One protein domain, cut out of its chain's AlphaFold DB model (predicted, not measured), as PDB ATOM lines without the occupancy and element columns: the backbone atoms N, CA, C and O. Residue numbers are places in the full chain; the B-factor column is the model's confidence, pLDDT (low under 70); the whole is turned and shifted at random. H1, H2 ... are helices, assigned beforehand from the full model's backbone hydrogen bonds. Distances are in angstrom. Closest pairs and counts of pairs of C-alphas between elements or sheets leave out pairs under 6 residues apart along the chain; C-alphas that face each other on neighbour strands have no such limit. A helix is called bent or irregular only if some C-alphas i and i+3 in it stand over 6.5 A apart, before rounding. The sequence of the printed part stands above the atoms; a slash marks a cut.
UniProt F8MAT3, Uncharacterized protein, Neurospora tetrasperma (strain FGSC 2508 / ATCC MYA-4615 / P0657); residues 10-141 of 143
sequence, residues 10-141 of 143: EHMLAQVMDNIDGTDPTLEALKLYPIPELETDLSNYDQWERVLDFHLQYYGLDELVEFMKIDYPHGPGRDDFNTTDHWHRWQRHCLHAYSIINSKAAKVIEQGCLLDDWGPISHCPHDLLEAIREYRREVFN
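Overview. This is residues 10 to 141 of the 143 residues of an uncharacterized protein of Neurospora tetrasperma (strain FGSC 2508 / ATCC MYA-4615 / P0657) (UniProt F8MAT3). Helices H3, H5 and H6 lie loosely side by side as a triangle; H4 crosses near where H6 begins, and small H1 and H2 sit by the last residues of H3. The printed part, all helix, has 132 residues with six named helices, H1 to H6 in order; it is compact, radius of gyration of the C-alphas 15.7 A, and flat, 44 by 39 by 21 A.

Arrangement. H1, residues 10 to 17, touches H3, residues 45 to 58, closest C-alphas Leu 13 and Phe 54, 6.4 A. H2, residues 27 to 32, is close to but not clearly touching H3, C-alphas Leu 30 and His 55, 7.1 A. H4, residues 62 to 71, touches H6, residues 125 to 140, about perpendicular at 90 degrees, C-alphas Val 65 and His 126, 5.4 A. H5, residues 84 to 111, touches H6 at a shallow tilt of 22 degrees, the same way, C-alphas Tyr 98 and Pro 125, 4.7 A. H5 only just touches H3, 3 pairs of C-alphas within 8 A, closest Leu 56 and Ala 97, 6.9 A. Every O i to N i+4 pair is within hydrogen-bond range in H1, H3, H4 and H6; H2 has 1 of 2, H5 21 of 24.

Along the chain. H1 begins at C-alpha 10 (-59.381, 24.848, -47.047); H6, 23.0 A, ends at C-alpha 140 (-33.521, 26.906, -51.826). H5, 37.4 A, is irregular, C-alphas 104 and 107 being 7.6 A apart.

Size, cuts and confidence. The printed part has no cut; H2 to H3, H4 to H5 and H5 to H6 are long links. Residues 103 to 123 are among those with pLDDT under 70.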
ATOM      1  N   GLU A  10     -57.958  25.030 -46.721       76.75
ATOM      2  CA  GLU A  10     -59.381  24.848 -47.047       76.75
ATOM      3  C   GLU A  10     -59.949  23.531 -46.494       76.75
ATOM      4  O   GLU A  10     -61.062  23.481 -45.973       76.75
ATOM      5  N   HIS A  11     -59.175  22.445 -46.573       80.31
ATOM      6  CA  HIS A  11     -59.596  21.149 -46.047       80.31
ATOM      7  C   HIS A  11     -59.599  21.122 -44.513       80.31
ATOM      8  O   HIS A  11     -60.493  20.523 -43.916       80.31
ATOM      9  N   MET A  12     -58.612  21.756 -43.869       78.56
ATOM     10  CA  MET A  12     -58.589  21.913 -42.409       78.56
ATOM     11  C   MET A  12     -59.786  22.749 -41.939       78.56
ATOM     12  O   MET A  12     -60.448  22.368 -40.975       78.56
ATOM     13  N   LEU A  13     -60.101  23.827 -42.662       77.56
ATOM     14  CA  LEU A  13     -61.231  24.706 -42.386       77.56
ATOM     15  C   LEU A  13     -62.566  23.962 -42.502       77.56
ATOM     16  O   LEU A  13     -63.350  23.989 -41.558       77.56
ATOM     17  N   ALA A  14     -62.789  23.226 -43.595       77.69
ATOM     18  CA  ALA A  14     -64.007  22.438 -43.792       77.69
ATOM     19  C   ALA A  14     -64.234  21.424 -42.659       77.69
ATOM     20  O   ALA A  14     -65.327  21.347 -42.104       77.69
ATOM     21  N   GLN A  15     -63.186  20.705 -42.235       78.06
ATOM     22  CA  GLN A  15     -63.297  19.770 -41.110       78.06
ATOM     23  C   GLN A  15     -63.676  20.453 -39.795       78.06
ATOM     24  O   GLN A  15     -64.348  19.850 -38.963       78.06
ATOM     25  N   VAL A  16     -63.207  21.676 -39.565       77.69
ATOM     26  CA  VAL A  16     -63.509  22.425 -38.346       77.69
ATOM     27  C   VAL A  16     -64.932  22.977 -38.400       77.69
ATOM     28  O   VAL A  16     -65.682  22.808 -37.442       77.69
ATOM     29  N   MET A  17     -65.331  23.569 -39.527       72.00
ATOM     30  CA  MET A  17     -66.663  24.151 -39.717       72.00
ATOM     31  C   MET A  17     -67.780  23.100 -39.695       72.00
ATOM     32  O   MET A  17     -68.849  23.374 -39.160       72.00
ATOM     33  N   ASP A  18     -67.526  21.882 -40.179       69.25
ATOM     34  CA  ASP A  18     -68.491  20.772 -40.109       69.25
ATOM     35  C   ASP A  18     -68.734  20.270 -38.670       69.25
ATOM     36  O   ASP A  18     -69.711  19.564 -38.414       69.25
ATOM     37  N   ASN A  19     -67.849  20.608 -37.724       58.72
ATOM     38  CA  ASN A  19     -67.856  20.079 -36.357       58.72
ATOM     39  C   ASN A  19     -68.096  21.140 -35.268       58.72
ATOM     40  O   ASN A  19     -68.162  20.783 -34.089       58.72
ATOM     41  N   ILE A  20     -68.204  22.426 -35.623       60.31
ATOM     42  CA  ILE A  20     -68.344  23.524 -34.659       60.31
ATOM     43  C   ILE A  20     -69.576  24.358 -34.996       60.31
ATOM     44  O   ILE A  20     -69.665  24.997 -36.038       60.31
ATOM     45  N   ASP A  21     -70.523  24.353 -34.064       54.34
ATOM     46  CA  ASP A  21     -71.788  25.077 -34.154       54.34
ATOM     47  C   ASP A  21     -71.554  26.539 -33.718       54.34
ATOM     48  O   ASP A  21     -71.707  26.893 -32.548       54.34
ATOM     49  N   GLY A  22     -71.056  27.385 -34.626       54.19
ATOM     50  CA  GLY A  22     -70.841  28.810 -34.351       54.19
ATOM     51  C   GLY A  22     -69.806  29.482 -35.254       54.19
ATOM     52  O   GLY A  22     -68.772  28.908 -35.568       54.19
ATOM     53  N   THR A  23     -70.086  30.724 -35.654       58.31
ATOM     54  CA  THR A  23     -69.283  31.532 -36.593       58.31
ATOM     55  C   THR A  23     -68.011  32.135 -35.995       58.31
ATOM     56  O   THR A  23     -67.230  32.725 -36.734       58.31
ATOM     57  N   ASP A  24     -67.802  32.014 -34.680       59.66
ATOM     58  CA  ASP A  24     -66.656  32.624 -34.003       59.66
ATOM     59  C   ASP A  24     -65.488  31.633 -33.838       59.66
ATOM     60  O   ASP A  24     -65.704  30.483 -33.437       59.66
ATOM     61  N   PRO A  25     -64.231  32.072 -34.055       66.56
ATOM     62  CA  PRO A  25     -63.060  31.217 -33.913       66.56
ATOM     63  C   PRO A  25     -62.901  30.718 -32.471       66.56
ATOM     64  O   PRO A  25     -62.614  31.484 -31.548       66.56
ATOM     65  N   THR A  26     -63.064  29.414 -32.249       74.50
ATOM     66  CA  THR A  26     -62.861  28.802 -30.924       74.50
ATOM     67  C   THR A  26     -61.420  28.333 -30.700       74.50
ATOM     68  O   THR A  26     -60.770  27.794 -31.596       74.50
ATOM     69  N   LEU A  27     -60.927  28.457 -29.461       71.38
ATOM     70  CA  LEU A  27     -59.596  27.960 -29.077       71.38
ATOM     71  C   LEU A  27     -59.453  26.438 -29.242       71.38
ATOM     72  O   LEU A  27     -58.349  25.959 -29.477       71.38
ATOM     73  N   GLU A  28     -60.541  25.672 -29.116       74.00
ATOM     74  CA  GLU A  28     -60.504  24.211 -29.277       74.00
ATOM     75  C   GLU A  28     -60.273  23.794 -30.734       74.00
ATOM     76  O   GLU A  28     -59.523  22.851 -30.982       74.00
ATOM     77  N   ALA A  29     -60.826  24.533 -31.700       74.12
ATOM     78  CA  ALA A  29     -60.569  24.309 -33.121       74.12
ATOM     79  C   ALA A  29     -59.087  24.457 -33.477       74.12
ATOM     80  O   ALA A  29     -58.507  23.631 -34.179       74.12
ATOM     81  N   LEU A  30     -58.453  25.495 -32.935       73.88
ATOM     82  CA  LEU A  30     -57.053  25.821 -33.205       73.88
ATOM     83  C   LEU A  30     -56.092  24.770 -32.645       73.88
ATOM     84  O   LEU A  30     -54.989  24.597 -33.164       73.88
ATOM     85  N   LYS A  31     -56.504  24.037 -31.605       80.06
ATOM     86  CA  LYS A  31     -55.717  22.930 -31.041       80.06
ATOM     87  C   LYS A  31     -55.669  21.706 -31.952       80.06
ATOM     88  O   LYS A  31     -54.770  20.887 -31.775       80.06
ATOM     89  N   LEU A  32     -56.600  21.563 -32.901       79.62
ATOM     90  CA  LEU A  32     -56.584  20.459 -33.868       79.62
ATOM     91  C   LEU A  32     -55.408  20.584 -34.842       79.62
ATOM     92  O   LEU A  32     -54.810  19.578 -35.225       79.62
ATOM     93  N   TYR A  33     -55.047  21.821 -35.183       82.75
ATOM     94  CA  TYR A  33     -53.972  22.145 -36.113       82.75
ATOM     95  C   TYR A  33     -53.041  23.190 -35.494       82.75
ATOM     96  O   TYR A  33     -53.075  24.351 -35.892       82.75
ATOM     97  N   PRO A  34     -52.214  22.833 -34.497       83.00
ATOM     98  CA  PRO A  34     -51.304  23.793 -33.887       83.00
ATOM     99  C   PRO A  34     -50.255  24.252 -34.906       83.00
ATOM    100  O   PRO A  34     -49.668  23.415 -35.592       83.00
ATOM    101  N   ILE A  35     -49.979  25.561 -34.969       82.00
ATOM    102  CA  ILE A  35     -48.906  26.084 -35.828       82.00
ATOM    103  C   ILE A  35     -47.571  25.541 -35.304       82.00
ATOM    104  O   ILE A  35     -47.212  25.850 -34.153       82.00
ATOM    105  N   PRO A  36     -46.851  24.723 -36.098       81.31
ATOM    106  CA  PRO A  36     -45.550  24.218 -35.692       81.31
ATOM    107  C   PRO A  36     -44.557  25.378 -35.552       81.31
ATOM    108  O   PRO A  36     -44.761  26.462 -36.095       81.31
ATOM    109  N   GLU A  37     -43.471  25.176 -34.813       82.06
ATOM    110  CA  GLU A  37     -42.328  26.082 -34.957       82.06
ATOM    111  C   GLU A  37     -41.726  25.876 -36.353       82.06
ATOM    112  O   GLU A  37     -41.609  24.733 -36.807       82.06
ATOM    113  N   LEU A  38     -41.378  26.965 -37.041       78.81
ATOM    114  CA  LEU A  38     -40.676  26.868 -38.316       78.81
ATOM    115  C   LEU A  38     -39.245  26.380 -38.049       78.81
ATOM    116  O   LEU A  38     -38.534  26.959 -37.224       78.81
ATOM    117  N   GLU A  39     -38.847  25.286 -38.695       81.12
ATOM    118  CA  GLU A  39     -37.501  24.731 -38.538       81.12
ATOM    119  C   GLU A  39     -36.464  25.652 -39.186       81.12
ATOM    120  O   GLU A  39     -36.726  26.268 -40.217       81.12
ATOM    121  N   THR A  40     -35.271  25.743 -38.593       73.44
ATOM    122  CA  THR A  40     -34.189  26.611 -39.093       73.44
ATOM    123  C   THR A  40     -33.771  26.267 -40.523       73.44
ATOM    124  O   THR A  40     -33.446  27.159 -41.296       73.44
ATOM    125  N   ASP A  41     -33.782  24.984 -40.887       78.06
ATOM    126  CA  ASP A  41     -33.470  24.511 -42.242       78.06
ATOM    127  C   ASP A  41     -34.676  24.573 -43.194       78.06
ATOM    128  O   ASP A  41     -34.578  24.129 -44.337       78.06
ATOM    129  N   LEU A  42     -35.807  25.107 -42.717       79.38
ATOM    130  CA  LEU A  42     -37.066  25.258 -43.435       79.38
ATOM    131  C   LEU A  42     -37.640  23.936 -43.981       79.38
ATOM    132  O   LEU A  42     -38.504  23.961 -44.862       79.38
ATOM    133  N   SER A  43     -37.223  22.775 -43.459       84.44
ATOM    134  CA  SER A  43     -37.662  21.471 -43.980       84.44
ATOM    135  C   SER A  43     -39.177  21.251 -43.838       84.44
ATOM    136  O   SER A  43     -39.803  20.555 -44.643       84.44
ATOM    137  N   ASN A  44     -39.786  21.906 -42.845       85.19
ATOM    138  CA  ASN A  44     -41.217  21.863 -42.564       85.19
ATOM    139  C   ASN A  44     -42.002  23.075 -43.104       85.19
ATOM    140  O   ASN A  44     -43.186  23.204 -42.782       85.19
ATOM    141  N   TYR A  45     -41.389  23.938 -43.926       83.62
ATOM    142  CA  TYR A  45     -41.992  25.195 -44.384       83.62
ATOM    143  C   TYR A  45     -43.386  25.012 -44.991       83.62
ATOM    144  O   TYR A  45     -44.329  25.672 -44.570       83.62
ATOM    145  N   ASP A  46     -43.557  24.080 -45.933       83.94
ATOM    146  CA  ASP A  46     -44.852  23.893 -46.608       83.94
ATOM    147  C   ASP A  46     -45.949  23.428 -45.644       83.94
ATOM    148  O   ASP A  46     -47.136  23.654 -45.866       83.94
ATOM    149  N   GLN A  47     -45.586  22.695 -44.589       83.62
ATOM    150  CA  GLN A  47     -46.538  22.331 -43.543       83.62
ATOM    151  C   GLN A  47     -46.853  23.539 -42.661       83.62
ATOM    152  O   GLN A  47     -48.013  23.745 -42.314       83.62
ATOM    153  N   TRP A  48     -45.834  24.315 -42.302       85.81
ATOM    154  CA  TRP A  48     -45.982  25.530 -41.515       85.81
ATOM    155  C   TRP A  48     -46.894  26.547 -42.208       85.81
ATOM    156  O   TRP A  48     -47.864  26.980 -41.592       85.81
ATOM    157  N   GLU A  49     -46.659  26.837 -43.492       84.25
ATOM    158  CA  GLU A  49     -47.449  27.793 -44.280       84.25
ATOM    159  C   GLU A  49     -48.915  27.354 -44.377       84.25
ATOM    160  O   GLU A  49     -49.811  28.123 -44.052       84.25
ATOM    161  N   ARG A  50     -49.182  26.077 -44.681       83.69
ATOM    162  CA  ARG A  50     -50.563  25.561 -44.743       83.69
ATOM    163  C   ARG A  50     -51.319  25.673 -43.422       83.69
ATOM    164  O   ARG A  50     -52.524  25.911 -43.424       83.69
ATOM    165  N   VAL A  51     -50.640  25.448 -42.297       83.44
ATOM    166  CA  VAL A  51     -51.269  25.590 -40.977       83.44
ATOM    167  C   VAL A  51     -51.427  27.067 -40.617       83.44
ATOM    168  O   VAL A  51     -52.449  27.432 -40.050       83.44
ATOM    169  N   LEU A  52     -50.475  27.929 -40.977       84.44
ATOM    170  CA  LEU A  52     -50.611  29.375 -40.822       84.44
ATOM    171  C   LEU A  52     -51.828  29.909 -41.594       84.44
ATOM    172  O   LEU A  52     -52.653  30.601 -40.999       84.44
ATOM    173  N   ASP A  53     -51.979  29.529 -42.862       83.06
ATOM    174  CA  ASP A  53     -53.115  29.911 -43.707       83.06
ATOM    175  C   ASP A  53     -54.444  29.469 -43.088       83.06
ATOM    176  O   ASP A  53     -55.392  30.248 -43.042       83.06
ATOM    177  N   PHE A  54     -54.509  28.254 -42.527       84.19
ATOM    178  CA  PHE A  54     -55.690  27.799 -41.788       84.19
ATOM    179  C   PHE A  54     -56.024  28.724 -40.607       84.19
ATOM    180  O   PHE A  54     -57.187  29.078 -40.428       84.19
ATOM    181  N   HIS A  55     -55.036  29.140 -39.804       84.56
ATOM    182  CA  HIS A  55     -55.287  30.050 -38.676       84.56
ATOM    183  C   HIS A  55     -55.758  31.418 -39.165       84.56
ATOM    184  O   HIS A  55     -56.711  31.956 -38.605       84.56
ATOM    185  N   LEU A  56     -55.133  31.966 -40.209       81.50
ATOM    186  CA  LEU A  56     -55.539  33.247 -40.784       81.50
ATOM    187  C   LEU A  56     -56.980  33.184 -41.306       81.50
ATOM    188  O   LEU A  56     -57.795  34.001 -40.888       81.50
ATOM    189  N   GLN A  57     -57.321  32.176 -42.112       81.00
ATOM    190  CA  GLN A  57     -58.676  31.980 -42.643       81.00
ATOM    191  C   GLN A  57     -59.708  31.750 -41.538       81.00
ATOM    192  O   GLN A  57     -60.776  32.356 -41.539       81.00
ATOM    193  N   TYR A  58     -59.390  30.907 -40.552       79.12
ATOM    194  CA  TYR A  58     -60.321  30.609 -39.467       79.12
ATOM    195  C   TYR A  58     -60.629  31.844 -38.614       79.12
ATOM    196  O   TYR A  58     -61.746  31.978 -38.131       79.12
ATOM    197  N   TYR A  59     -59.675  32.770 -38.465       75.00
ATOM    198  CA  TYR A  59     -59.888  34.064 -37.811       75.00
ATOM    199  C   TYR A  59     -60.451  35.164 -38.735       75.00
ATOM    200  O   TYR A  59     -60.670  36.280 -38.255       75.00
ATOM    201  N   GLY A  60     -60.677  34.885 -40.026       71.94
ATOM    202  CA  GLY A  60     -61.083  35.880 -41.028       71.94
ATOM    203  C   GLY A  60     -60.026  36.967 -41.261       71.94
ATOM    204  O   GLY A  60     -60.352  38.146 -41.391       71.94
ATOM    205  N   LEU A  61     -58.747  36.593 -41.198       78.06
ATOM    206  CA  LEU A  61     -57.577  37.470 -41.334       78.06
ATOM    207  C   LEU A  61     -56.820  37.255 -42.647       78.06
ATOM    208  O   LEU A  61     -55.912  38.021 -42.949       78.06
ATOM    209  N   ASP A  62     -57.158  36.226 -43.412       76.62
ATOM    210  CA  ASP A  62     -56.598  35.959 -44.735       76.62
ATOM    211  C   ASP A  62     -56.901  37.103 -45.706       76.62
ATOM    212  O   ASP A  62     -55.973  37.658 -46.293       76.62
ATOM    213  N   GLU A  63     -58.159  37.554 -45.764       70.81
ATOM    214  CA  GLU A  63     -58.542  38.733 -46.547       70.81
ATOM    215  C   GLU A  63     -57.783  39.980 -46.082       70.81
ATOM    216  O   GLU A  63     -57.365  40.788 -46.900       70.81
ATOM    217  N   LEU A  64     -57.546  40.139 -44.775       73.31
ATOM    218  CA  LEU A  64     -56.764  41.264 -44.255       73.31
ATOM    219  C   LEU A  64     -55.323  41.232 -44.782       73.31
ATOM    220  O   LEU A  64     -54.802  42.270 -45.188       73.31
ATOM    221  N   VAL A  65     -54.683  40.062 -44.779       73.81
ATOM    222  CA  VAL A  65     -53.317  39.893 -45.294       73.81
ATOM    223  C   VAL A  65     -53.273  40.098 -46.815       73.81
ATOM    224  O   VAL A  65     -52.343  40.736 -47.307       73.81
ATOM    225  N   GLU A  66     -54.280  39.636 -47.564       73.88
ATOM    226  CA  GLU A  66     -54.381  39.884 -49.009       73.88
ATOM    227  C   GLU A  66     -54.672  41.353 -49.350       73.88
ATOM    228  O   GLU A  66     -54.010  41.924 -50.215       73.88
ATOM    229  N   PHE A  67     -55.608  42.009 -48.659       71.06
ATOM    230  CA  PHE A  67     -55.907  43.428 -48.874       71.06
ATOM    231  C   PHE A  67     -54.714  44.313 -48.526       71.06
ATOM    232  O   PHE A  67     -54.468  45.302 -49.209       71.06
ATOM    233  N   MET A  68     -53.922  43.950 -47.515       70.81
ATOM    234  CA  MET A  68     -52.659  44.640 -47.251       70.81
ATOM    235  C   MET A  68     -51.712  44.569 -48.443       70.81
ATOM    236  O   MET A  68     -51.143  45.583 -48.816       70.81
ATOM    237  N   LYS A  69     -51.584  43.418 -49.103       71.00
ATOM    238  CA  LYS A  69     -50.739  43.300 -50.297       71.00
ATOM    239  C   LYS A  69     -51.149  44.258 -51.421       71.00
ATOM    240  O   LYS A  69     -50.289  44.759 -52.141       71.00
ATOM    241  N   ILE A  70     -52.454  44.461 -51.608       73.31
ATOM    242  CA  ILE A  70     -53.007  45.174 -52.769       73.31
ATOM    243  C   ILE A  70     -53.215  46.659 -52.469       73.31
ATOM    244  O   ILE A  70     -52.720  47.513 -53.203       73.31
ATOM    245  N   ASP A  71     -53.943  46.960 -51.398       68.00
ATOM    246  CA  ASP A  71     -54.425  48.307 -51.097       68.00
ATOM    247  C   ASP A  71     -53.478  49.061 -50.159       68.00
ATOM    248  O   ASP A  71     -53.410  50.290 -50.202       68.00
ATOM    249  N   TYR A  72     -52.719  48.335 -49.329       69.56
ATOM    250  CA  TYR A  72     -51.880  48.923 -48.287       69.56
ATOM    251  C   TYR A  72     -50.532  48.204 -48.113       69.56
ATOM    252  O   TYR A  72     -50.258  47.676 -47.030       69.56
ATOM    253  N   PRO A  73     -49.660  48.202 -49.141       65.19
ATOM    254  CA  PRO A  73     -48.423  47.409 -49.159       65.19
ATOM    255  C   PRO A  73     -47.385  47.831 -48.109       65.19
ATOM    256  O   PRO A  73     -46.361  47.184 -47.960       65.19
ATOM    257  N   HIS A  74     -47.625  48.927 -47.391       67.44
ATOM    258  CA  HIS A  74     -46.807  49.389 -46.263       67.44
ATOM    259  C   HIS A  74     -47.637  49.548 -44.976       67.44
ATOM    260  O   HIS A  74     -47.209  50.187 -44.014       67.44
ATOM    261  N   GLY A  75     -48.851  48.995 -44.975       64.38
ATOM    262  CA  GLY A  75     -49.896  49.236 -43.990       64.38
ATOM    263  C   GLY A  75     -50.651  50.563 -44.217       64.38
ATOM    264  O   GLY A  75     -50.064  51.548 -44.660       64.38
ATOM    265  N   PRO A  76     -51.961  50.614 -43.922       66.56
ATOM    266  CA  PRO A  76     -52.754  51.831 -43.945       66.56
ATOM    267  C   PRO A  76     -52.333  52.794 -42.834       66.56
ATOM    268  O   PRO A  76     -51.975  52.403 -41.717       66.56
ATOM    269  N   GLY A  77     -52.436  54.080 -43.140       70.25
ATOM    270  CA  GLY A  77     -52.351  55.164 -42.180       70.25
ATOM    271  C   GLY A  77     -53.663  55.363 -41.423       70.25
ATOM    272  O   GLY A  77     -54.721  54.834 -41.757       70.25
ATOM    273  N   ARG A  78     -53.614  56.197 -40.381       68.38
ATOM    274  CA  ARG A  78     -54.801  56.551 -39.588       68.38
ATOM    275  C   ARG A  78     -55.920  57.168 -40.439       68.38
ATOM    276  O   ARG A  78     -57.091  56.946 -40.141       68.38
ATOM    277  N   ASP A  79     -55.552  57.945 -41.456       78.50
ATOM    278  CA  ASP A  79     -56.484  58.715 -42.287       78.50
ATOM    279  C   ASP A  79     -57.259  57.846 -43.295       78.50
ATOM    280  O   ASP A  79     -58.255  58.306 -43.852       78.50
ATOM    281  N   ASP A  80     -56.876  56.574 -43.457       74.69
ATOM    282  CA  ASP A  80     -57.593  55.597 -44.290       74.69
ATOM    283  C   ASP A  80     -58.882  55.081 -43.618       74.69
ATOM    284  O   ASP A  80     -59.693  54.381 -44.227       74.69
ATOM    285  N   PHE A  81     -59.114  55.441 -42.348       78.00
ATOM    286  CA  PHE A  81     -60.247  54.966 -41.561       78.00
ATOM    287  C   PHE A  81     -61.203  56.097 -41.183       78.00
ATOM    288  O   PHE A  81     -60.841  57.063 -40.515       78.00
ATOM    289  N   ASN A  82     -62.487  55.897 -41.497       77.44
ATOM    290  CA  ASN A  82     -63.569  56.835 -41.169       77.44
ATOM    291  C   ASN A  82     -63.700  57.139 -39.664       77.44
ATOM    292  O   ASN A  82     -64.245  58.177 -39.289       77.44
ATOM    293  N   THR A  83     -63.261  56.223 -38.790       80.50
ATOM    294  CA  THR A  83     -63.323  56.394 -37.333       80.50
ATOM    295  C   THR A  83     -62.094  55.812 -36.634       80.50
ATOM    296  O   THR A  83     -61.514  54.815 -37.065       80.50
ATOM    297  N   THR A  84     -61.745  56.392 -35.480       76.38
ATOM    298  CA  THR A  84     -60.679  55.885 -34.598       76.38
ATOM    299  C   THR A  84     -60.940  54.447 -34.133       76.38
ATOM    300  O   THR A  84     -60.006  53.661 -34.014       76.38
ATOM    301  N   ASP A  85     -62.199  54.068 -33.898       70.56
ATOM    302  CA  ASP A  85     -62.545  52.701 -33.491       70.56
ATOM    303  C   ASP A  85     -62.324  51.686 -34.613       70.56
ATOM    304  O   ASP A  85     -61.894  50.561 -34.345       70.56
ATOM    305  N   HIS A  86     -62.584  52.083 -35.863       68.75
ATOM    306  CA  HIS A  86     -62.303  51.256 -37.030       68.75
ATOM    307  C   HIS A  86     -60.792  51.052 -37.189       68.75
ATOM    308  O   HIS A  86     -60.350  49.910 -37.297       68.75
ATOM    309  N   TRP A  87     -60.008  52.128 -37.051       71.38
ATOM    310  CA  TRP A  87     -58.546  52.070 -37.009       71.38
ATOM    311  C   TRP A  87     -58.024  51.143 -35.902       71.38
ATOM    312  O   TRP A  87     -57.250  50.231 -36.166       71.38
ATOM    313  N   HIS A  88     -58.489  51.300 -34.660       68.38
ATOM    314  CA  HIS A  88     -58.040  50.455 -33.547       68.38
ATOM    315  C   HIS A  88     -58.463  48.991 -33.698       68.38
ATOM    316  O   HIS A  88     -57.727  48.090 -33.294       68.38
ATOM    317  N   ARG A  89     -59.658  48.724 -34.240       67.88
ATOM    318  CA  ARG A  89     -60.087  47.354 -34.546       67.88
ATOM    319  C   ARG A  89     -59.148  46.739 -35.573       67.88
ATOM    320  O   ARG A  89     -58.629  45.657 -35.323       67.88
ATOM    321  N   TRP A  90     -58.886  47.456 -36.656       70.75
ATOM    322  CA  TRP A  90     -57.958  47.039 -37.692       70.75
ATOM    323  C   TRP A  90     -56.549  46.777 -37.126       70.75
ATOM    324  O   TRP A  90     -56.019  45.682 -37.301       70.75
ATOM    325  N   GLN A  91     -55.999  47.688 -36.313       68.50
ATOM    326  CA  GLN A  91     -54.699  47.501 -35.653       68.50
ATOM    327  C   GLN A  91     -54.653  46.241 -34.782       68.50
ATOM    328  O   GLN A  91     -53.649  45.531 -34.780       68.50
ATOM    329  N   ARG A  92     -55.727  45.930 -34.043       70.69
ATOM    330  CA  ARG A  92     -55.795  44.702 -33.233       70.69
ATOM    331  C   ARG A  92     -55.746  43.441 -34.093       70.69
ATOM    332  O   ARG A  92     -55.049  42.505 -33.717       70.69
ATOM    333  N   HIS A  93     -56.448  43.418 -35.226       71.50
ATOM    334  CA  HIS A  93     -56.395  42.288 -36.158       71.50
ATOM    335  C   HIS A  93     -54.998  42.127 -36.769       71.50
ATOM    336  O   HIS A  93     -54.477  41.015 -36.819       71.50
ATOM    337  N   CYS A  94     -54.343  43.237 -37.115       69.94
ATOM    338  CA  CYS A  94     -52.971  43.228 -37.624       69.94
ATOM    339  C   CYS A  94     -51.982  42.714 -36.585       69.94
ATOM    340  O   CYS A  94     -51.190  41.830 -36.878       69.94
ATOM    341  N   LEU A  95     -52.065  43.198 -35.344       67.25
ATOM    342  CA  LEU A  95     -51.230  42.706 -34.249       67.25
ATOM    343  C   LEU A  95     -51.474  41.220 -33.964       67.25
ATOM    344  O   LEU A  95     -50.537  40.518 -33.592       67.25
ATOM    345  N   HIS A  96     -52.701  40.728 -34.151       72.19
ATOM    346  CA  HIS A  96     -53.007  39.310 -33.998       72.19
ATOM    347  C   HIS A  96     -52.349  38.466 -35.097       72.19
ATOM    348  O   HIS A  96     -51.598  37.547 -34.777       72.19
ATOM    349  N   ALA A  97     -52.547  38.826 -36.371       75.19
ATOM    350  CA  ALA A  97     -51.896  38.163 -37.502       75.19
ATOM    351  C   ALA A  97     -50.363  38.226 -37.384       75.19
ATOM    352  O   ALA A  97     -49.687  37.203 -37.468       75.19
ATOM    353  N   TYR A  98     -49.816  39.402 -37.067       69.88
ATOM    354  CA  TYR A  98     -48.390  39.598 -36.812       69.88
ATOM    355  C   TYR A  98     -47.892  38.714 -35.666       69.88
ATOM    356  O   TYR A  98     -46.865  38.058 -35.794       69.88
ATOM    357  N   SER A  99     -48.607  38.660 -34.537       67.31
ATOM    358  CA  SER A  99     -48.199  37.832 -33.399       67.31
ATOM    359  C   SER A  99     -48.185  36.349 -33.755       67.31
ATOM    360  O   SER A  99     -47.317  35.624 -33.266       67.31
ATOM    361  N   ILE A 100     -49.126  35.891 -34.579       73.06
ATOM    362  CA  ILE A 100     -49.167  34.516 -35.072       73.06
ATOM    363  C   ILE A 100     -47.940  34.231 -35.949       73.06
ATOM    364  O   ILE A 100     -47.201  33.290 -35.662       73.06
ATOM    365  N   ILE A 101     -47.687  35.071 -36.955       74.44
ATOM    366  CA  ILE A 101     -46.582  34.901 -37.910       74.44
ATOM    367  C   ILE A 101     -45.231  35.006 -37.187       74.44
ATOM    368  O   ILE A 101     -44.412  34.088 -37.234       74.44
ATOM    369  N   ASN A 102     -45.020  36.090 -36.435       70.19
ATOM    370  CA  ASN A 102     -43.753  36.378 -35.773       70.19
ATOM    371  C   ASN A 102     -43.427  35.365 -34.670       70.19
ATOM    372  O   ASN A 102     -42.317  34.856 -34.624       70.19
ATOM    373  N   SER A 103     -44.378  34.992 -33.798       69.25
ATOM    374  CA  SER A 103     -44.079  34.045 -32.701       69.25
ATOM    375  C   SER A 103     -43.653  32.656 -33.185       69.25
ATOM    376  O   SER A 103     -43.077  31.884 -32.416       69.25
ATOM    377  N   LYS A 104     -43.933  32.331 -34.452       68.94
ATOM    378  CA  LYS A 104     -43.637  31.033 -35.062       68.94
ATOM    379  C   LYS A 104     -42.461  31.072 -36.033       68.94
ATOM    380  O   LYS A 104     -41.879  30.017 -36.273       68.94
ATOM    381  N   ALA A 105     -42.086  32.261 -36.508       66.94
ATOM    382  CA  ALA A 105     -40.946  32.494 -37.395       66.94
ATOM    383  C   ALA A 105     -39.754  33.211 -36.724       66.94
ATOM    384  O   ALA A 105     -38.668  33.235 -37.301       66.94
ATOM    385  N   ALA A 106     -39.910  33.748 -35.504       69.06
ATOM    386  CA  ALA A 106     -38.906  34.575 -34.819       69.06
ATOM    387  C   ALA A 106     -37.513  33.933 -34.767       69.06
ATOM    388  O   ALA A 106     -36.522  34.609 -35.010       69.06
ATOM    389  N   LYS A 107     -37.427  32.616 -34.531       65.25
ATOM    390  CA  LYS A 107     -36.143  31.895 -34.486       65.25
ATOM    391  C   LYS A 107     -35.384  31.938 -35.815       65.25
ATOM    392  O   LYS A 107     -34.164  32.031 -35.804       65.25
ATOM    393  N   VAL A 108     -36.095  31.864 -36.940       62.88
ATOM    394  CA  VAL A 108     -35.498  31.939 -38.283       62.88
ATOM    395  C   VAL A 108     -35.106  33.381 -38.599       62.88
ATOM    396  O   VAL A 108     -34.001  33.625 -39.067       62.88
ATOM    397  N   ILE A 109     -35.969  34.343 -38.261       65.69
ATOM    398  CA  ILE A 109     -35.721  35.780 -38.459       65.69
ATOM    399  C   ILE A 109     -34.475  36.244 -37.689       65.69
ATOM    400  O   ILE A 109     -33.625  36.933 -38.248       65.69
ATOM    401  N   GLU A 110     -34.331  35.826 -36.428       65.75
ATOM    402  CA  GLU A 110     -33.179  36.150 -35.577       65.75
ATOM    403  C   GLU A 110     -31.866  35.525 -36.082       65.75
ATOM    404  O   GLU A 110     -30.795  36.087 -35.863       65.75
ATOM    405  N   GLN A 111     -31.931  34.369 -36.754       60.47
ATOM    406  CA  GLN A 111     -30.759  33.635 -37.251       60.47
ATOM    407  C   GLN A 111     -30.373  34.005 -38.691       60.47
ATOM    408  O   GLN A 111     -29.215  33.829 -39.068       60.47
ATOM    409  N   GLY A 112     -31.321  34.504 -39.489       57.19
ATOM    410  CA  GLY A 112     -31.174  34.751 -40.925       57.19
ATOM    411  C   GLY A 112     -30.714  36.153 -41.331       57.19
ATOM    412  O   GLY A 112     -30.696  36.428 -42.521       57.19
ATOM    413  N   CYS A 113     -30.354  37.052 -40.406       52.88
ATOM    414  CA  CYS A 113     -29.994  38.444 -40.739       52.88
ATOM    415  C   CYS A 113     -31.096  39.238 -41.485       52.88
ATOM    416  O   CYS A 113     -30.803  40.251 -42.112       52.88
ATOM    417  N   LEU A 114     -32.378  38.868 -41.351       50.84
ATOM    418  CA  LEU A 114     -33.511  39.620 -41.928       50.84
ATOM    419  C   LEU A 114     -33.692  41.035 -41.329       50.84
ATOM    420  O   LEU A 114     -34.523  41.806 -41.797       50.84
ATOM    421  N   LEU A 115     -32.932  41.385 -40.285       50.44
ATOM    422  CA  LEU A 115     -33.058  42.644 -39.546       50.44
ATOM    423  C   LEU A 115     -32.212  43.800 -40.103       50.44
ATOM    424  O   LEU A 115     -32.502  44.946 -39.763       50.44
ATOM    425  N   ASP A 116     -31.198  43.533 -40.933       47.06
ATOM    426  CA  ASP A 116     -30.254  44.586 -41.337       47.06
ATOM    427  C   ASP A 116     -30.712  45.364 -42.590       47.06
ATOM    428  O   ASP A 116     -30.477  46.571 -42.662       47.06
ATOM    429  N   ASP A 117     -31.448  44.733 -43.520       47.16
ATOM    430  CA  ASP A 117     -31.881  45.362 -44.787       47.16
ATOM    431  C   ASP A 117     -33.354  45.831 -44.817       47.16
ATOM    432  O   ASP A 117     -33.724  46.649 -45.659       47.16
ATOM    433  N   TRP A 118     -34.204  45.381 -43.884       46.19
ATOM    434  CA  TRP A 118     -35.660  45.635 -43.916       46.19
ATOM    435  C   TRP A 118     -36.128  46.819 -43.050       46.19
ATOM    436  O   TRP A 118     -37.317  47.139 -43.005       46.19
ATOM    437  N   GLY A 119     -35.202  47.510 -42.378       47.56
ATOM    438  CA  GLY A 119     -35.536  48.581 -41.436       47.56
ATOM    439  C   GLY A 119     -36.236  48.066 -40.164       47.56
ATOM    440  O   GLY A 119     -36.323  46.859 -39.936       47.56
ATOM    441  N   PRO A 120     -36.707  48.958 -39.267       51.19
ATOM    442  CA  PRO A 120     -37.443  48.539 -38.077       51.19
ATOM    443  C   PRO A 120     -38.682  47.747 -38.499       51.19
ATOM    444  O   PRO A 120     -39.440  48.228 -39.337       51.19
ATOM    445  N   ILE A 121     -38.871  46.559 -37.911       50.75
ATOM    446  CA  ILE A 121     -39.931  45.613 -38.279       50.75
ATOM    447  C   ILE A 121     -41.263  46.350 -38.451       50.75
ATOM    448  O   ILE A 121     -41.871  46.810 -37.479       50.75
ATOM    449  N   SER A 122     -41.699  46.461 -39.708       56.94
ATOM    450  CA  SER A 122     -43.040  46.897 -40.065       56.94
ATOM    451  C   SER A 122     -44.017  45.982 -39.332       56.94
ATOM    452  O   SER A 122     -43.955  44.760 -39.452       56.94
ATOM    453  N   HIS A 123     -44.928  46.548 -38.540       60.09
ATOM    454  CA  HIS A 123     -45.994  45.771 -37.900       60.09
ATOM    455  C   HIS A 123     -47.021  45.233 -38.916       60.09
ATOM    456  O   HIS A 123     -48.057  44.717 -38.501       60.09
ATOM    457  N   CYS A 124     -46.756  45.371 -40.221       71.88
ATOM    458  CA  CYS A 124     -47.530  44.807 -41.313       71.88
ATOM    459  C   CYS A 124     -47.320  43.278 -41.383       71.88
ATOM    460  O   CYS A 124     -46.221  42.812 -41.684       71.88
ATOM    461  N   PRO A 125     -48.363  42.471 -41.119       73.81
ATOM    462  CA  PRO A 125     -48.330  41.015 -41.267       73.81
ATOM    463  C   PRO A 125     -47.923  40.537 -42.667       73.81
ATOM    464  O   PRO A 125     -47.262  39.506 -42.774       73.81
ATOM    465  N   HIS A 126     -48.311  41.265 -43.722       76.38
ATOM    466  CA  HIS A 126     -47.984  40.906 -45.103       76.38
ATOM    467  C   HIS A 126     -46.479  41.008 -45.377       76.38
ATOM    468  O   HIS A 126     -45.890  40.021 -45.809       76.38
ATOM    469  N   ASP A 127     -45.855  42.145 -45.048       74.94
ATOM    470  CA  ASP A 127     -44.411  42.362 -45.242       74.94
ATOM    471  C   ASP A 127     -43.593  41.273 -44.543       74.94
ATOM    472  O   ASP A 127     -42.655  40.717 -45.109       74.94
ATOM    473  N   LEU A 128     -43.992  40.919 -43.316       75.69
ATOM    474  CA  LEU A 128     -43.337  39.867 -42.548       75.69
ATOM    475  C   LEU A 128     -43.468  38.492 -43.220       75.69
ATOM    476  O   LEU A 128     -42.501  37.733 -43.263       75.69
ATOM    477  N   LEU A 129     -44.656  38.153 -43.728       78.12
ATOM    478  CA  LEU A 129     -44.890  36.883 -44.414       78.12
ATOM    479  C   LEU A 129     -44.118  36.799 -45.738       78.12
ATOM    480  O   LEU A 129     -43.543  35.752 -46.038       78.12
ATOM    481  N   GLU A 130     -44.067  37.886 -46.511       79.38
ATOM    482  CA  GLU A 130     -43.287  37.942 -47.752       79.38
ATOM    483  C   GLU A 130     -41.786  37.852 -47.486       79.38
ATOM    484  O   GLU A 130     -41.121  37.063 -48.149       79.38
ATOM    485  N   ALA A 131     -41.259  38.527 -46.462       75.81
ATOM    486  CA  ALA A 131     -39.851  38.401 -46.083       75.81
ATOM    487  C   ALA A 131     -39.463  36.941 -45.769       75.81
ATOM    488  O   ALA A 131     -38.418  36.446 -46.194       75.81
ATOM    489  N   ILE A 132     -40.338  36.202 -45.075       77.44
ATOM    490  CA  ILE A 132     -40.140  34.773 -44.784       77.44
ATOM    491  C   ILE A 132     -40.215  33.922 -46.070       77.44
ATOM    492  O   ILE A 132     -39.462  32.954 -46.218       77.44
ATOM    493  N   ARG A 133     -41.110  34.260 -47.010       80.69
ATOM    494  CA  ARG A 133     -41.212  33.607 -48.331       80.69
ATOM    495  C   ARG A 133     -39.974  33.853 -49.187       80.69
ATOM    496  O   ARG A 133     -39.473  32.915 -49.800       80.69
ATOM    497  N   GLU A 134     -39.473  35.081 -49.224       77.12
ATOM    498  CA  GLU A 134     -38.269  35.455 -49.966       77.12
ATOM    499  C   GLU A 134     -37.032  34.762 -49.403       77.12
ATOM    500  O   GLU A 134     -36.317  34.112 -50.162       77.12
ATOM    501  N   TYR A 135     -36.862  34.755 -48.077       75.94
ATOM    502  CA  TYR A 135     -35.791  34.001 -47.425       75.94
ATOM    503  C   TYR A 135     -35.798  32.518 -47.828       75.94
ATOM    504  O   TYR A 135     -34.760  31.946 -48.161       75.94
ATOM    505  N   ARG A 136     -36.979  31.884 -47.878       78.06
ATOM    506  CA  ARG A 136     -37.103  30.513 -48.390       78.06
ATOM    507  C   ARG A 136     -36.622  30.403 -49.840       78.06
ATOM    508  O   ARG A 136     -35.896  29.459 -50.156       78.06
ATOM    509  N   ARG A 137     -37.046  31.309 -50.729       80.94
ATOM    510  CA  ARG A 137     -36.639  31.282 -52.146       80.94
ATOM    511  C   ARG A 137     -35.124  31.377 -52.286       80.94
ATOM    512  O   ARG A 137     -34.553  30.581 -53.025       80.94
ATOM    513  N   GLU A 138     -34.482  32.264 -51.530       77.12
ATOM    514  CA  GLU A 138     -33.025  32.428 -51.521       77.12
ATOM    515  C   GLU A 138     -32.298  31.176 -51.017       77.12
ATOM    516  O   GLU A 138     -31.382  30.683 -51.674       77.12
ATOM    517  N   VAL A 139     -32.732  30.613 -49.883       72.69
ATOM    518  CA  VAL A 139     -32.107  29.419 -49.285       72.69
ATOM    519  C   VAL A 139     -32.188  28.206 -50.218       72.69
ATOM    520  O   VAL A 139     -31.253  27.405 -50.275       72.69
ATOM    521  N   PHE A 140     -33.285  28.066 -50.964       73.50
ATOM    522  CA  PHE A 140     -33.521  26.906 -51.826       73.50
ATOM    523  C   PHE A 140     -33.308  27.157 -53.326       73.50
ATOM    524  O   PHE A 140     -33.492  26.221 -54.103       73.50
ATOM    525  N   ASN A 141     -32.895  28.359 -53.743       72.56
ATOM    526  CA  ASN A 141     -32.828  28.779 -55.153       72.56
ATOM    527  C   ASN A 141     -34.121  28.452 -55.927       72.56
ATOM    528  O   ASN A 141     -34.082  27.839 -56.996       72.56
TER     529      ASN A 141